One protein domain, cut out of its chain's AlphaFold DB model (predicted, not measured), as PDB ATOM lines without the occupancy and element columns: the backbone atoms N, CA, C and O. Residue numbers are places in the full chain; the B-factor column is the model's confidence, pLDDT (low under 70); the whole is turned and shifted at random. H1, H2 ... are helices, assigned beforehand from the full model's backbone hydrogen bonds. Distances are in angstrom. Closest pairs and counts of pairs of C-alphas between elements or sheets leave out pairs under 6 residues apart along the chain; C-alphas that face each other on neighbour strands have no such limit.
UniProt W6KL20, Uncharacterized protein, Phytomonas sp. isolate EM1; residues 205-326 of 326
ATOM      1  N   GLU A 205     -58.692  56.489 203.803       68.19
ATOM      2  CA  GLU A 205     -58.587  57.407 204.940       68.19
ATOM      3  C   GLU A 205     -59.777  58.373 205.020       68.19
ATOM      4  O   GLU A 205     -60.344  58.579 206.093       68.19
ATOM      5  N   GLU A 206     -60.214  58.927 203.887       72.56
ATOM      6  CA  GLU A 206     -61.392  59.798 203.826       72.56
ATOM      7  C   GLU A 206     -62.690  59.033 204.107       72.56
ATOM      8  O   GLU A 206     -63.609  59.582 204.717       72.56
ATOM      9  N   VAL A 207     -62.768  57.758 203.713       73.94
ATOM     10  CA  VAL A 207     -63.899  56.888 204.066       73.94
ATOM     11  C   VAL A 207     -63.931  56.630 205.574       73.94
ATOM     12  O   VAL A 207     -64.987  56.774 206.194       73.94
ATOM     13  N   GLY A 208     -62.787  56.301 206.183       72.88
ATOM     14  CA  GLY A 208     -62.678  56.122 207.633       72.88
ATOM     15  C   GLY A 208     -63.040  57.391 208.408       72.88
ATOM     16  O   GLY A 208     -63.781  57.333 209.392       72.88
ATOM     17  N   LYS A 209     -62.601  58.555 207.915       80.88
ATOM     18  CA  LYS A 209     -62.992  59.856 208.465       80.88
ATOM     19  C   LYS A 209     -64.499  60.083 208.364       80.88
ATOM     20  O   LYS A 209     -65.116  60.460 209.351       80.88
ATOM     21  N   LEU A 210     -65.113  59.785 207.219       82.06
ATOM     22  CA  LEU A 210     -66.555  59.953 207.031       82.06
ATOM     23  C   LEU A 210     -67.376  59.089 208.004       82.06
ATOM     24  O   LEU A 210     -68.405  59.540 208.505       82.06
ATOM     25  N   TYR A 211     -66.928  57.866 208.296       81.81
ATOM     26  CA  TYR A 211     -67.558  57.016 209.310       81.81
ATOM     27  C   TYR A 211     -67.474  57.616 210.710       81.81
ATOM     28  O   TYR A 211     -68.484  57.657 211.417       81.81
ATOM     29  N   ARG A 212     -66.291  58.113 211.085       84.62
ATOM     30  CA  ARG A 212     -66.081  58.798 212.361       84.62
ATOM     31  C   ARG A 212     -66.963  60.041 212.469       84.62
ATOM     32  O   ARG A 212     -67.707  60.154 213.436       84.62
ATOM     33  N   ASP A 213     -66.970  60.890 211.445       86.12
ATOM     34  CA  ASP A 213     -67.768  62.120 211.413       86.12
ATOM     35  C   ASP A 213     -69.271  61.815 211.569       86.12
ATOM     36  O   ASP A 213     -69.982  62.497 212.306       86.12
ATOM     37  N   VAL A 214     -69.779  60.758 210.919       87.62
ATOM     38  CA  VAL A 214     -71.180  60.325 211.075       87.62
ATOM     39  C   VAL A 214     -71.462  59.828 212.495       87.62
ATOM     40  O   VAL A 214     -72.516  60.152 213.047       87.62
ATOM     41  N   ALA A 215     -70.562  59.041 213.088       87.88
ATOM     42  CA  ALA A 215     -70.729  58.536 214.448       87.88
ATOM     43  C   ALA A 215     -70.735  59.685 215.471       87.88
ATOM     44  O   ALA A 215     -71.677  59.800 216.257       87.88
ATOM     45  N   GLU A 216     -69.752  60.585 215.395       89.88
ATOM     46  CA  GLU A 216     -69.621  61.747 216.280       89.88
ATOM     47  C   GLU A 216     -70.838  62.672 216.186       89.88
ATOM     48  O   GLU A 216     -71.449  63.003 217.207       89.88
ATOM     49  N   VAL A 217     -71.260  63.033 214.969       91.88
ATOM     50  CA  VAL A 217     -72.423  63.909 214.760       91.88
ATOM     51  C   VAL A 217     -73.714  63.235 215.223       91.88
ATOM     52  O   VAL A 217     -74.588  63.903 215.783       91.88
ATOM     53  N   SER A 218     -73.856  61.919 215.039       91.62
ATOM     54  CA  SER A 218     -75.029  61.200 215.537       91.62
ATOM     55  C   SER A 218     -75.100  61.238 217.063       91.62
ATOM     56  O   SER A 218     -76.163  61.566 217.591       91.62
ATOM     57  N   LYS A 219     -73.986  60.961 217.762       93.44
ATOM     58  CA  LYS A 219     -73.932  61.011 219.232       93.44
ATOM     59  C   LYS A 219     -74.158  62.427 219.750       93.44
ATOM     60  O   LYS A 219     -74.956  62.612 220.660       93.44
ATOM     61  N   GLU A 220     -73.558  63.440 219.126       92.75
ATOM     62  CA  GLU A 220     -73.778  64.838 219.506       92.75
ATOM     63  C   GLU A 220     -75.248  65.255 219.342       92.75
ATOM     64  O   GLU A 220     -75.816  65.901 220.223       92.75
ATOM     65  N   LYS A 221     -75.898  64.847 218.247       95.00
ATOM     66  CA  LYS A 221     -77.333  65.073 218.038       95.00
ATOM     67  C   LYS A 221     -78.166  64.392 219.130       95.00
ATOM     68  O   LYS A 221     -79.081  65.014 219.661       95.00
ATOM     69  N   ASP A 222     -77.872  63.136 219.465       94.19
ATOM     70  CA  ASP A 222     -78.605  62.386 220.495       94.19
ATOM     71  C   ASP A 222     -78.382  62.979 221.899       94.19
ATOM     72  O   ASP A 222     -79.335  63.120 222.665       94.19
ATOM     73  N   ARG A 223     -77.161  63.440 222.198       94.25
ATOM     74  CA  ARG A 223     -76.818  64.185 223.416       94.25
ATOM     75  C   ARG A 223     -77.629  65.472 223.544       94.25
ATOM     76  O   ARG A 223     -78.232  65.708 224.587       94.25
ATOM     77  N   LEU A 224     -77.682  66.286 222.487       93.94
ATOM     78  CA  LEU A 224     -78.469  67.522 222.489       93.94
ATOM     79  C   LEU A 224     -79.963  67.240 222.690       93.94
ATOM     80  O   LEU A 224     -80.609  67.948 223.456       93.94
ATOM     81  N   LYS A 225     -80.507  66.190 222.055       94.56
ATOM     82  CA  LYS A 225     -81.901  65.767 222.281       94.56
ATOM     83  C   LYS A 225     -82.150  65.380 223.733       94.56
ATOM     84  O   LYS A 225     -83.132  65.841 224.302       94.56
ATOM     85  N   LEU A 226     -81.265  64.572 224.318       93.56
ATOM     86  CA  LEU A 226     -81.377  64.136 225.707       93.56
ATOM     87  C   LEU A 226     -81.425  65.341 226.651       93.56
ATOM     88  O   LEU A 226     -82.346  65.457 227.450       93.56
ATOM     89  N   VAL A 227     -80.479  66.269 226.513       93.19
ATOM     90  CA  VAL A 227     -80.408  67.446 227.387       93.19
ATOM     91  C   VAL A 227     -81.616  68.366 227.202       93.19
ATOM     92  O   VAL A 227     -82.145  68.877 228.184       93.19
ATOM     93  N   LEU A 228     -82.105  68.548 225.974       92.62
ATOM     94  CA  LEU A 228     -83.326  69.322 225.721       92.62
ATOM     95  C   LEU A 228     -84.591  68.673 226.300       92.62
ATOM     96  O   LEU A 228     -85.530  69.389 226.625       92.62
ATOM     97  N   SER A 229     -84.630  67.343 226.407       92.56
ATOM     98  CA  SER A 229     -85.807  66.609 226.893       92.56
ATOM     99  C   SER A 229     -85.917  66.507 228.414       92.56
ATOM    100  O   SER A 229     -86.972  66.127 228.907       92.56
ATOM    101  N   ILE A 230     -84.841  66.810 229.143       91.44
ATOM    102  CA  ILE A 230     -84.772  66.673 230.600       91.44
ATOM    103  C   ILE A 230     -85.098  68.018 231.255       91.44
ATOM    104  O   ILE A 230     -84.599  69.069 230.828       91.44
ATOM    105  N   SER A 231     -85.935  67.969 232.291       90.19
ATOM    106  CA  SER A 231     -86.271  69.131 233.115       90.19
ATOM    107  C   SER A 231     -85.115  69.501 234.045       90.19
ATOM    108  O   SER A 231     -84.321  68.648 234.432       90.19
ATOM    109  N   ASP A 232     -85.010  70.771 234.436       87.81
ATOM    110  CA  ASP A 232     -83.876  71.241 235.244       87.81
ATOM    111  C   ASP A 232     -83.765  70.547 236.615       87.81
ATOM    112  O   ASP A 232     -82.659  70.390 237.131       87.81
ATOM    113  N   GLU A 233     -84.880  70.054 237.161       89.81
ATOM    114  CA  GLU A 233     -84.933  69.287 238.414       89.81
ATOM    115  C   GLU A 233     -84.325  67.879 238.281       89.81
ATOM    116  O   GLU A 233     -83.728  67.365 239.224       89.81
ATOM    117  N   GLU A 234     -84.421  67.270 237.098       92.00
ATOM    118  CA  GLU A 234     -83.937  65.912 236.807       92.00
ATOM    119  C   GLU A 234     -82.470  65.889 236.337       92.00
ATOM    120  O   GLU A 234     -81.822  64.835 236.329       92.00
ATOM    121  N   ILE A 235     -81.912  67.044 235.946       90.94
ATOM    122  CA  ILE A 235     -80.525  67.166 235.463       90.94
ATOM    123  C   ILE A 235     -79.498  66.616 236.467       90.94
ATOM    124  O   ILE A 235     -78.605  65.880 236.027       90.94
ATOM    125  N   PRO A 236     -79.558  66.925 237.779       92.00
ATOM    126  CA  PRO A 236     -78.563  66.446 238.736       92.00
ATOM    127  C   PRO A 236     -78.527  64.921 238.839       92.00
ATOM    128  O   PRO A 236     -77.444  64.331 238.883       92.00
ATOM    129  N   ASP A 237     -79.691  64.274 238.839       93.00
ATOM    130  CA  ASP A 237     -79.777  62.820 238.939       93.00
ATOM    131  C   ASP A 237     -79.334  62.154 237.640       93.00
ATOM    132  O   ASP A 237     -78.507  61.238 237.678       93.00
ATOM    133  N   LYS A 238     -79.715  62.709 236.480       93.56
ATOM    134  CA  LYS A 238     -79.165  62.247 235.203       93.56
ATOM    135  C   LYS A 238     -77.648  62.411 235.138       93.56
ATOM    136  O   LYS A 238     -76.952  61.532 234.636       93.56
ATOM    137  N   CYS A 239     -77.105  63.509 235.657       91.88
ATOM    138  CA  CYS A 239     -75.664  63.738 235.687       91.88
ATOM    139  C   CYS A 239     -74.940  62.667 236.518       91.88
ATOM    140  O   CYS A 239     -73.897  62.170 236.090       91.88
ATOM    141  N   LYS A 240     -75.502  62.254 237.664       92.69
ATOM    142  CA  LYS A 240     -74.951  61.153 238.475       92.69
ATOM    143  C   LYS A 240     -74.965  59.828 237.717       92.69
ATOM    144  O   LYS A 240     -73.935  59.159 237.688       92.69
ATOM    145  N   GLU A 241     -76.084  59.478 237.083       93.50
ATOM    146  CA  GLU A 241     -76.192  58.258 236.268       93.50
ATOM    147  C   GLU A 241     -75.136  58.239 235.158       93.50
ATOM    148  O   GLU A 241     -74.379  57.282 235.019       93.50
ATOM    149  N   VAL A 242     -75.012  59.337 234.410       93.19
ATOM    150  CA  VAL A 242     -74.053  59.431 233.302       93.19
ATOM    151  C   VAL A 242     -72.608  59.384 233.809       93.19
ATOM    152  O   VAL A 242     -71.756  58.798 233.144       93.19
ATOM    153  N   LYS A 243     -72.306  59.950 234.985       93.31
ATOM    154  CA  LYS A 243     -70.976  59.832 235.611       93.31
ATOM    155  C   LYS A 243     -70.653  58.388 236.006       93.31
ATOM    156  O   LYS A 243     -69.512  57.965 235.837       93.31
ATOM    157  N   GLN A 244     -71.634  57.630 236.495       93.25
ATOM    158  CA  GLN A 244     -71.462  56.202 236.787       93.25
ATOM    159  C   GLN A 244     -71.230  55.395 235.505       93.25
ATOM    160  O   GLN A 244     -70.295  54.594 235.446       93.25
ATOM    161  N   ASP A 245     -72.015  55.659 234.458       91.31
ATOM    162  CA  ASP A 245     -71.836  55.036 233.143       91.31
ATOM    163  C   ASP A 245     -70.461  55.359 232.544       91.31
ATOM    164  O   ASP A 245     -69.790  54.471 232.016       91.31
ATOM    165  N   LEU A 246     -70.015  56.616 232.654       91.12
ATOM    166  CA  LEU A 246     -68.697  57.056 232.200       91.12
ATOM    167  C   LEU A 246     -67.581  56.307 232.933       91.12
ATOM    168  O   LEU A 246     -66.670  55.803 232.285       91.12
ATOM    169  N   ALA A 247     -67.664  56.189 234.260       91.38
ATOM    170  CA  ALA A 247     -66.679  55.448 235.045       91.38
ATOM    171  C   ALA A 247     -66.607  53.973 234.617       91.38
ATOM    172  O   ALA A 247     -65.513  53.444 234.423       91.38
ATOM    173  N   ARG A 248     -67.761  53.331 234.387       91.31
ATOM    174  CA  ARG A 248     -67.822  51.950 233.887       91.31
ATOM    175  C   ARG A 248     -67.172  51.813 232.508       91.31
ATOM    176  O   ARG A 248     -66.382  50.899 232.299       91.31
ATOM    177  N   LEU A 249     -67.479  52.725 231.586       88.94
ATOM    178  CA  LEU A 249     -66.905  52.731 230.237       88.94
ATOM    179  C   LEU A 249     -65.399  53.000 230.245       88.94
ATOM    180  O   LEU A 249     -64.673  52.427 229.440       88.94
ATOM    181  N   MET A 250     -64.911  53.850 231.151       87.75
ATOM    182  CA  MET A 250     -63.477  54.091 231.307       87.75
ATOM    183  C   MET A 250     -62.737  52.847 231.800       87.75
ATOM    184  O   MET A 250     -61.641  52.583 231.316       87.75
ATOM    185  N   GLU A 251     -63.311  52.080 232.729       87.56
ATOM    186  CA  GLU A 251     -62.729  50.798 233.150       87.56
ATOM    187  C   GLU A 251     -62.738  49.776 232.005       87.56
ATOM    188  O   GLU A 251     -61.701  49.188 231.706       87.56
ATOM    189  N   GLU A 252     -63.845  49.654 231.269       85.62
ATOM    190  CA  GLU A 252     -63.919  48.767 230.100       85.62
ATOM    191  C   GLU A 252     -62.899  49.155 229.010       85.62
ATOM    192  O   GLU A 252     -62.244  48.301 228.408       85.62
ATOM    193  N   ALA A 253     -62.711  50.457 228.777       82.19
ATOM    194  CA  ALA A 253     -61.720  50.960 227.836       82.19
ATOM    195  C   ALA A 253     -60.275  50.701 228.303       82.19
ATOM    196  O   ALA A 253     -59.403  50.455 227.471       82.19
ATOM    197  N   LYS A 254     -60.004  50.718 229.617       82.00
ATOM    198  CA  LYS A 254     -58.689  50.342 230.168       82.00
ATOM    199  C   LYS A 254     -58.404  48.855 229.974       82.00
ATOM    200  O   LYS A 254     -57.285  48.516 229.594       82.00
ATOM    201  N   GLU A 255     -59.391  47.989 230.200       78.06
ATOM    202  CA  GLU A 255     -59.250  46.536 230.020       78.06
ATOM    203  C   GLU A 255     -58.974  46.153 228.560       78.06
ATOM    204  O   GLU A 255     -58.162  45.269 228.289       78.06
ATOM    205  N   LYS A 256     -59.613  46.848 227.611       70.12
ATOM    206  CA  LYS A 256     -59.453  46.608 226.167       70.12
ATOM    207  C   LYS A 256     -58.200  47.268 225.555       70.12
ATOM    208  O   LYS A 256     -57.848  46.956 224.418       70.12
ATOM    209  N   GLY A 257     -57.486  48.111 226.308       61.03
ATOM    210  CA  GLY A 257     -56.269  48.802 225.869       61.03
ATOM    211  C   GLY A 257     -56.526  50.023 224.964       61.03
ATOM    212  O   GLY A 257     -57.655  50.284 224.551       61.03
ATOM    213  N   PRO A 258     -55.488  50.827 224.654       60.03
ATOM    214  CA  PRO A 258     -55.649  52.052 223.875       60.03
ATOM    215  C   PRO A 258     -56.082  51.747 222.431       60.03
ATOM    216  O   PRO A 258     -55.305  51.213 221.642       60.03
ATOM    217  N   PHE A 259     -57.301  52.160 222.066       61.38
ATOM    218  CA  PHE A 259     -57.914  52.030 220.730       61.38
ATOM    219  C   PHE A 259     -57.308  52.974 219.673       61.38
ATOM    220  O   PHE A 259     -58.000  53.603 218.870       61.38
ATOM    221  N   VAL A 260     -55.987  53.133 219.698       49.75
ATOM    222  CA  VAL A 260     -55.267  54.080 218.852       49.75
ATOM    223  C   VAL A 260     -55.032  53.424 217.495       49.75
ATOM    224  O   VAL A 260     -54.213  52.522 217.359       49.75
ATOM    225  N   ASN A 261     -55.739  53.931 216.485       50.75
ATOM    226  CA  ASN A 261     -55.597  53.603 215.063       50.75
ATOM    227  C   ASN A 261     -56.102  52.230 214.640       50.75
ATOM    228  O   ASN A 261     -55.337  51.363 214.214       50.75
ATOM    229  N   VAL A 262     -57.422  52.092 214.618       49.38
ATOM    230  CA  VAL A 262     -58.050  50.979 213.916       49.38
ATOM    231  C   VAL A 262     -58.380  51.437 212.492       49.38
ATOM    232  O   VAL A 262     -59.092  52.419 212.271       49.38
ATOM    233  N   LYS A 263     -57.688  50.830 211.518       51.16
ATOM    234  CA  LYS A 263     -57.803  51.154 210.091       51.16
ATOM    235  C   LYS A 263     -59.148  50.636 209.590       51.16
ATOM    236  O   LYS A 263     -59.364  49.430 209.611       51.16
ATOM    237  N   ALA A 264     -59.999  51.529 209.089       52.66
ATOM    238  CA  ALA A 264     -61.276  51.162 208.488       52.66
ATOM    239  C   ALA A 264     -61.053  50.245 207.269       52.66
ATOM    240  O   ALA A 264     -60.701  50.706 206.183       52.66
ATOM    241  N   LYS A 265     -61.251  48.933 207.435       52.66
ATOM    242  CA  LYS A 265     -61.187  47.946 206.349       52.66
ATOM    243  C   LYS A 265     -62.521  47.849 205.622       52.66
ATOM    244  O   LYS A 265     -63.171  46.812 205.650       52.66
ATOM    245  N   THR A 266     -62.938  48.892 204.918       58.00
ATOM    246  CA  THR A 266     -64.047  48.732 203.967       58.00
ATOM    247  C   THR A 266     -63.875  49.674 202.795       58.00
ATOM    248  O   THR A 266     -64.174  50.864 202.891       58.00
ATOM    249  N   SER A 267     -63.442  49.126 201.660       61.28
ATOM    250  CA  SER A 267     -63.607  49.788 200.373       61.28
ATOM    251  C   SER A 267     -65.108  49.885 200.076       61.28
ATOM    252  O   SER A 267     -65.772  48.919 199.703       61.28
ATOM    253  N   LEU A 268     -65.684  51.061 200.322       68.06
ATOM    254  CA  LEU A 268     -67.094  51.314 200.050       68.06
ATOM    255  C   LEU A 268     -67.337  51.612 198.573       68.06
ATOM    256  O   LEU A 268     -66.548  52.273 197.897       68.06
ATOM    257  N   SER A 269     -68.502  51.196 198.082       77.12
ATOM    258  CA  SER A 269     -68.986  51.633 196.777       77.12
ATOM    259  C   SER A 269     -69.317  53.131 196.786       77.12
ATOM    260  O   SER A 269     -69.740  53.703 197.792       77.12
ATOM    261  N   LYS A 270     -69.224  53.774 195.617       77.69
ATOM    262  CA  LYS A 270     -69.589  55.191 195.437       77.69
ATOM    263  C   LYS A 270     -71.020  55.509 195.904       77.69
ATOM    264  O   LYS A 270     -71.272  56.596 196.420       77.69
ATOM    265  N   ALA A 271     -71.947  54.562 195.741       78.44
ATOM    266  CA  ALA A 271     -73.323  54.701 196.210       78.44
ATOM    267  C   ALA A 271     -73.399  54.757 197.744       78.44
ATOM    268  O   ALA A 271     -74.069  55.632 198.286       78.44
ATOM    269  N   GLN A 272     -72.663  53.886 198.441       79.69
ATOM    270  CA  GLN A 272     -72.590  53.886 199.907       79.69
ATOM    271  C   GLN A 272     -71.947  55.170 200.439       79.69
ATOM    272  O   GLN A 272     -72.445  55.750 201.400       79.69
ATOM    273  N   ILE A 273     -70.901  55.671 199.775       81.19
ATOM    274  CA  ILE A 273     -70.263  56.935 200.166       81.19
ATOM    275  C   ILE A 273     -71.236  58.111 200.008       81.19
ATOM    276  O   ILE A 273     -71.391  58.914 200.928       81.19
ATOM    277  N   SER A 274     -71.962  58.183 198.888       81.25
ATOM    278  CA  SER A 274     -72.983  59.219 198.683       81.25
ATOM    279  C   SER A 274     -74.111  59.138 199.720       81.25
ATOM    280  O   SER A 274     -74.601  60.176 200.164       81.25
ATOM    281  N   GLN A 275     -74.520  57.932 200.123       83.81
ATOM    282  CA  GLN A 275     -75.519  57.737 201.178       83.81
ATOM    283  C   GLN A 275     -75.003  58.200 202.545       83.81
ATOM    284  O   GLN A 275     -75.740  58.862 203.275       83.81
ATOM    285  N   LEU A 276     -73.743  57.908 202.884       84.44
ATOM    286  CA  LEU A 276     -73.119  58.374 204.124       84.44
ATOM    287  C   LEU A 276     -72.984  59.898 204.159       84.44
ATOM    288  O   LEU A 276     -73.349  60.509 205.158       84.44
ATOM    289  N   GLN A 277     -72.566  60.527 203.058       85.75
ATOM    290  CA  GLN A 277     -72.524  61.989 202.943       85.75
ATOM    291  C   GLN A 277     -73.917  62.612 203.108       85.75
ATOM    292  O   GLN A 277     -74.085  63.594 203.833       85.75
ATOM    293  N   GLN A 278     -74.944  62.014 202.493       86.81
ATOM    294  CA  GLN A 278     -76.323  62.467 202.661       86.81
ATOM    295  C   GLN A 278     -76.803  62.294 204.110       86.81
ATOM    296  O   GLN A 278     -77.483  63.175 204.643       86.81
ATOM    297  N   LYS A 279     -76.448  61.180 204.764       89.69
ATOM    298  CA  LYS A 279     -76.762  60.923 206.176       89.69
ATOM    299  C   LYS A 279     -76.086  61.953 207.082       89.69
ATOM    300  O   LYS A 279     -76.774  62.535 207.917       89.69
ATOM    301  N   LEU A 280     -74.797  62.223 206.873       88.69
ATOM    302  CA  LEU A 280     -74.037  63.230 207.612       88.69
ATOM    303  C   LEU A 280     -74.685  64.611 207.485       88.69
ATOM    304  O   LEU A 280     -74.962  65.256 208.492       88.69
ATOM    305  N   SER A 281     -75.009  65.031 206.258       88.94
ATOM    306  CA  SER A 281     -75.656  66.322 206.002       88.94
ATOM    307  C   SER A 281     -77.000  66.450 206.730       88.94
ATOM    308  O   SER A 281     -77.239  67.443 207.419       88.94
ATOM    309  N   LYS A 282     -77.854  65.417 206.671       92.25
ATOM    310  CA  LYS A 282     -79.137  65.397 207.396       92.25
ATOM    311  C   LYS A 282     -78.950  65.486 208.910       92.25
ATOM    312  O   LYS A 282     -79.660  66.243 209.570       92.25
ATOM    313  N   GLN A 283     -78.008  64.724 209.465       90.69
ATOM    314  CA  GLN A 283     -77.754  64.741 210.905       90.69
ATOM    315  C   GLN A 283     -77.152  66.068 211.372       90.69
ATOM    316  O   GLN A 283     -77.525  66.546 212.438       90.69
ATOM    317  N   MET A 284     -76.302  66.702 210.563       90.75
ATOM    318  CA  MET A 284     -75.696  67.997 210.875       90.75
ATOM    319  C   MET A 284     -76.738  69.124 210.928       90.75
ATOM    320  O   MET A 284     -76.700  69.947 211.839       90.75
ATOM    321  N   ILE A 285     -77.706  69.136 210.003       90.38
ATOM    322  CA  ILE A 285     -78.818  70.105 210.022       90.38
ATOM    323  C   ILE A 285     -79.630  69.962 211.314       90.38
ATOM    324  O   ILE A 285     -79.876  70.949 212.005       90.38
ATOM    325  N   GLU A 286     -80.007  68.733 211.668       92.31
ATOM    326  CA  GLU A 286     -80.783  68.471 212.882       92.31
ATOM    327  C   GLU A 286     -79.983  68.790 214.154       92.31
ATOM    328  O   GLU A 286     -80.509  69.417 215.072       92.31
ATOM    329  N   LYS A 287     -78.692  68.440 214.193       94.69
ATOM    330  CA  LYS A 287     -77.774  68.806 215.282       94.69
ATOM    331  C   LYS A 287     -77.709  70.321 215.469       94.69
ATOM    332  O   LYS A 287     -77.810  70.800 216.594       94.69
ATOM    333  N   ASN A 288     -77.590  71.083 214.381       91.94
ATOM    334  CA  ASN A 288     -77.547  72.545 214.436       91.94
ATOM    335  C   ASN A 288     -78.875  73.137 214.918       91.94
ATOM    336  O   ASN A 288     -78.870  74.058 215.733       91.94
ATOM    337  N   ARG A 289     -80.010  72.582 214.474       95.00
ATOM    338  CA  ARG A 289     -81.340  72.980 214.952       95.00
ATOM    339  C   ARG A 289     -81.462  72.803 216.469       95.00
ATOM    340  O   ARG A 289     -81.899  73.722 217.151       95.00
ATOM    341  N   LEU A 290     -81.042  71.655 216.996       93.19
ATOM    342  CA  LEU A 290     -81.080  71.364 218.434       93.19
ATOM    343  C   LEU A 290     -80.091  72.229 219.224       93.19
ATOM    344  O   LEU A 290     -80.427  72.725 220.292       93.19
ATOM    345  N   ALA A 291     -78.890  72.465 218.693       91.62
ATOM    346  CA  ALA A 291     -77.908  73.341 219.330       91.62
ATOM    347  C   ALA A 291     -78.430  74.782 219.460       91.62
ATOM    348  O   ALA A 291     -78.217  75.422 220.487       91.62
ATOM    349  N   LEU A 292     -79.154  75.279 218.450       92.69
ATOM    350  CA  LEU A 292     -79.822  76.581 218.515       92.69
ATOM    351  C   LEU A 292     -80.942  76.604 219.558       92.69
ATOM    352  O   LEU A 292     -81.049  77.583 220.287       92.69
ATOM    353  N   GLN A 293     -81.734  75.531 219.663       91.12
ATOM    354  CA  GLN A 293     -82.752  75.410 220.711       91.12
ATOM    355  C   GLN A 293     -82.122  75.448 222.104       91.12
ATOM    356  O   GLN A 293     -82.581  76.205 222.948       91.12
ATOM    357  N   LEU A 294     -81.030  74.710 222.320       88.62
ATOM    358  CA  LEU A 294     -80.328  74.695 223.603       88.62
ATOM    359  C   LEU A 294     -79.714  76.061 223.933       88.62
ATOM    360  O   LEU A 294     -79.751  76.483 225.080       88.62
ATOM    361  N   LYS A 295     -79.184  76.772 222.929       89.62
ATOM    362  CA  LYS A 295     -78.625  78.122 223.094       89.62
ATOM    363  C   LYS A 295     -79.691  79.184 223.392       89.62
ATOM    364  O   LYS A 295     -79.359  80.219 223.955       89.62
ATOM    365  N   ALA A 296     -80.933  78.954 222.973       88.62
ATOM    366  CA  ALA A 296     -82.056  79.838 223.264       88.62
ATOM    367  C   ALA A 296     -82.637  79.628 224.675       88.62
ATOM    368  O   ALA A 296     -83.414  80.464 225.125       88.62
ATOM    369  N   MET A 297     -82.283  78.533 225.358       86.12
ATOM    370  CA  MET A 297     -82.640  78.316 226.761       86.12
ATOM    371  C   MET A 297     -81.765  79.163 227.690       86.12
ATOM    372  O   MET A 297     -80.666  79.582 227.322       86.12
ATOM    373  N   GLU A 298     -82.245  79.383 228.912       83.25
ATOM    374  CA  GLU A 298     -81.476  80.064 229.951       83.25
ATOM    375  C   GLU A 298     -80.191  79.299 230.299       83.25
ATOM    376  O   GLU A 298     -80.109  78.068 230.210       83.25
ATOM    377  N   VAL A 299     -79.154  80.048 230.679       82.38
ATOM    378  CA  VAL A 299     -77.854  79.475 231.032       82.38
ATOM    379  C   VAL A 299     -77.987  78.730 232.357       82.38
ATOM    380  O   VAL A 299     -78.218  79.338 233.395       82.38
ATOM    381  N   ASN A 300     -77.800  77.412 232.317       86.06
ATOM    382  CA  ASN A 300     -77.863  76.542 233.486       86.06
ATOM    383  C   ASN A 300     -76.544  75.756 233.628       86.06
ATOM    384  O   ASN A 300     -76.147  75.008 232.728       86.06
ATOM    385  N   GLU A 301     -75.859  75.918 234.763       89.62
ATOM    386  CA  GLU A 301     -74.564  75.275 235.037       89.62
ATOM    387  C   GLU A 301     -74.669  73.747 235.124       89.62
ATOM    388  O   GLU A 301     -73.812  73.033 234.599       89.62
ATOM    389  N   ALA A 302     -75.747  73.222 235.715       88.00
ATOM    390  CA  ALA A 302     -75.973  71.781 235.807       88.00
ATOM    391  C   ALA A 302     -76.176  71.166 234.413       88.00
ATOM    392  O   ALA A 302     -75.676  70.078 234.116       88.00
ATOM    393  N   ARG A 303     -76.856  71.898 233.525       90.50
ATOM    394  CA  ARG A 303     -77.055  71.527 232.118       90.50
ATOM    395  C   ARG A 303     -75.730  71.516 231.350       90.50
ATOM    396  O   ARG A 303     -75.481  70.596 230.568       90.50
ATOM    397  N   ALA A 304     -74.864  72.502 231.595       90.62
ATOM    398  CA  ALA A 304     -73.526  72.566 231.008       90.62
ATOM    399  C   ALA A 304     -72.628  71.408 231.483       90.62
ATOM    400  O   ALA A 304     -71.952  70.777 230.669       90.62
ATOM    401  N   GLU A 305     -72.674  71.069 232.773       92.06
ATOM    402  CA  GLU A 305     -71.940  69.924 233.321       92.06
ATOM    403  C   GLU A 305     -72.452  68.598 232.743       92.06
ATOM    404  O   GLU A 305     -71.653  67.767 232.309       92.06
ATOM    405  N   LEU A 306     -73.773  68.403 232.642       92.69
ATOM    406  CA  LEU A 306     -74.348  67.221 231.989       92.69
ATOM    407  C   LEU A 306     -73.869  67.094 230.532       92.69
ATOM    408  O   LEU A 306     -73.461  66.012 230.107       92.69
ATOM    409  N   MET A 307     -73.851  68.199 229.780       93.12
ATOM    410  CA  MET A 307     -73.312  68.235 228.415       93.12
ATOM    411  C   MET A 307     -71.831  67.846 228.356       93.12
ATOM    412  O   MET A 307     -71.438  67.106 227.448       93.12
ATOM    413  N   ARG A 308     -71.013  68.305 229.308       93.94
ATOM    414  CA  ARG A 308     -69.584  67.965 229.386       93.94
ATOM    415  C   ARG A 308     -69.379  66.467 229.621       93.94
ATOM    416  O   ARG A 308     -68.690  65.824 228.834       93.94
ATOM    417  N   VAL A 309     -70.038  65.898 230.632       93.75
ATOM    418  CA  VAL A 309     -69.908  64.467 230.974       93.75
ATOM    419  C   VAL A 309     -70.410  63.581 229.830       93.75
ATOM    420  O   VAL A 309     -69.758  62.602 229.468       93.75
ATOM    421  N   LEU A 310     -71.537  63.935 229.204       93.94
ATOM    422  CA  LEU A 310     -72.042  63.214 228.033       93.94
ATOM    423  C   LEU A 310     -71.058  63.281 226.855       93.94
ATOM    424  O   LEU A 310     -70.905  62.294 226.144       93.94
ATOM    425  N   THR A 311     -70.368  64.408 226.662       93.44
ATOM    426  CA  THR A 311     -69.353  64.553 225.603       93.44
ATOM    427  C   THR A 311     -68.168  63.614 225.825       93.44
ATOM    428  O   THR A 311     -67.757  62.926 224.892       93.44
ATOM    429  N   GLU A 312     -67.661  63.534 227.056       92.50
ATOM    430  CA  GLU A 312     -66.592  62.598 227.424       92.50
ATOM    431  C   GLU A 312     -67.036  61.145 227.204       92.50
ATOM    432  O   GLU A 312     -66.342  60.379 226.530       92.50
ATOM    433  N   ARG A 313     -68.241  60.789 227.663       92.31
ATOM    434  CA  ARG A 313     -68.825  59.453 227.475       92.31
ATOM    435  C   ARG A 313     -68.938  59.080 225.999       92.31
ATOM    436  O   ARG A 313     -68.522  57.995 225.600       92.31
ATOM    437  N   ASP A 314     -69.498  59.972 225.189       92.62
ATOM    438  CA  ASP A 314     -69.715  59.723 223.766       92.62
ATOM    439  C   ASP A 314     -68.385  59.538 223.019       92.62
ATOM    440  O   ASP A 314     -68.306  58.685 222.139       92.62
ATOM    441  N   SER A 315     -67.331  60.273 223.394       88.50
ATOM    442  CA  SER A 315     -66.002  60.132 222.777       88.50
ATOM    443  C   SER A 315     -65.395  58.738 222.988       88.50
ATOM    444  O   SER A 315     -64.806  58.166 222.065       88.50
ATOM    445  N   ILE A 316     -65.603  58.153 224.173       87.81
ATOM    446  CA  ILE A 316     -65.153  56.795 224.500       87.81
ATOM    447  C   ILE A 316     -65.968  55.778 223.704       87.81
ATOM    448  O   ILE A 316     -65.388  54.905 223.063       87.81
ATOM    449  N   ILE A 317     -67.298  55.931 223.671       89.00
ATOM    450  CA  ILE A 317     -68.187  55.031 222.923       89.00
ATOM    451  C   ILE A 317     -67.834  55.026 221.434       89.00
ATOM    452  O   ILE A 317     -67.689  53.956 220.856       89.00
ATOM    453  N   VAL A 318     -67.652  56.197 220.812       87.44
ATOM    454  CA  VAL A 318     -67.265  56.282 219.392       87.44
ATOM    455  C   VAL A 318     -65.922  55.594 219.153       87.44
ATOM    456  O   VAL A 318     -65.764  54.878 218.168       87.44
ATOM    457  N   SER A 319     -64.959  55.767 220.060       83.81
ATOM    458  CA  SER A 319     -63.651  55.111 219.953       83.81
ATOM    459  C   SER A 319     -63.762  53.584 220.032       83.81
ATOM    460  O   SER A 319     -63.115  52.890 219.251       83.81
ATOM    461  N   MET A 320     -64.615  53.064 220.920       82.00
ATOM    462  CA  MET A 320     -64.895  51.629 221.043       82.00
ATOM    463  C   MET A 320     -65.641  51.079 219.819       82.00
ATOM    464  O   MET A 320     -65.213  50.082 219.246       82.00
ATOM    465  N   GLU A 321     -66.703  51.754 219.364       82.81
ATOM    466  CA  GLU A 321     -67.494  51.359 218.186       82.81
ATOM    467  C   GLU A 321     -66.624  51.306 216.916       82.81
ATOM    468  O   GLU A 321     -66.739  50.383 216.112       82.81
ATOM    469  N   LEU A 322     -65.716  52.273 216.740       75.50
ATOM    470  CA  LEU A 322     -64.781  52.284 215.609       75.50
ATOM    471  C   LEU A 322     -63.726  51.178 215.707       75.50
ATOM    472  O   LEU A 322     -63.277  50.674 214.675       75.50
ATOM    473  N   ALA A 323     -63.335  50.793 216.922       72.12
ATOM    474  CA  ALA A 323     -62.398  49.702 217.130       72.12
ATOM    475  C   ALA A 323     -63.015  48.326 216.864       72.12
ATOM    476  O   ALA A 323     -62.347  47.469 216.296       72.12
ATOM    477  N   GLU A 324     -64.285  48.131 217.219       70.50
ATOM    478  CA  GLU A 324     -65.028  46.897 216.936       70.50
ATOM    479  C   GLU A 324     -65.372  46.742 215.445       70.50
ATOM    480  O   GLU A 324     -65.544  45.626 214.958       70.50
ATOM    481  N   ALA A 325     -65.462  47.851 214.704       62.00
ATOM    482  CA  ALA A 325     -65.823  47.868 213.286       62.00
ATOM    483  C   ALA A 325     -64.655  47.626 212.301       62.00
ATOM    484  O   ALA A 325     -64.881  47.660 211.088       62.00
ATOM    485  N   SER A 326     -63.425  47.419 212.783       54.31
ATOM    486  CA  SER A 326     -62.195  47.365 211.967       54.31
ATOM    487  C   SER A 326     -61.499  45.999 211.982       54.31
ATOM    488  O   SER A 326     -60.883  45.626 210.949       54.31
TER     489      SER A 326
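This is residues 205 to 326 of the 326 residues of an uncharacterized protein of Phytomonas sp. isolate EM1 (UniProt W6KL20). Four long helices stand side by side in a single flat slab, in the order H3, H1, H4, H2 across it, and H2 and H3 make its two edges. The link from H2 to H3, residues 257 to 269, runs from one edge of the slab to the other along the end where H1 begins and H4 ends. The printed part has 122 residues with four named helices, H1, H2, H3 and H4 along the chain, and no named strand; the class is all helix. It is only just compact, close to loose, with a radius of gyration of the C-alphas of 16.3 A. The outline is flat, with spans of 48 by 36 by 14 A.

H1, residues 205 to 229, is joined by a tight link of 5 residues to H2, residues 235 to 256. The two are apart, but only just: their closest C-alphas are 8.1 A apart. H3, residues 270 to 296, touches H1, and their closest C-alphas, those of Lys 221 and Lys 287, are 4.7 A apart. H1 and H3 run the same way at a shallow tilt of 31 degrees. H4, residues 301 to 324, touches H1, with the C-alphas of Lys 219 and Asp 314 closest at 6.3 A. H1 and H4 run opposite ways at a shallow tilt of 33 degrees, only just short of steep. H4 also touches H2, with the C-alphas of Cys 239 and Leu 306 closest at 5.2 A. H2 and H4 run the same way at a shallow tilt of 27 degrees. H2 and H3 are apart, and so are H3 and H4. The packing of the helices that touch is mostly aligned, with their lines at shallow tilts. In H1, H2, H3 and H4 every O i to N i+4 pair is within hydrogen-bond range.

H1 begins at C-alpha 205, at (-58.587, 57.407, 204.940), and is 36.2 A long from first to last C-alpha. H2 is 30.9 A long. H3, the longest helix by residues, begins at C-alpha 270, at (-69.589, 55.191, 195.437), and is 39.2 A long. H4 is 35.0 A long and ends at C-alpha 324, at (-65.028, 46.897, 216.936).

The two C-alphas farthest apart are those of Glu 233 and Ser 269, 48.0 A. The printed part has no cut, and residue 326 is the chain's last. The link from H2 to H3, 13 residues, is long; the link from H3 to H4, 4 residues, is tight. The mean pLDDT of the printed part is 84.3, and 15 residues are under 70: residue 205, residues 257 to 268 and residues 325 to 326.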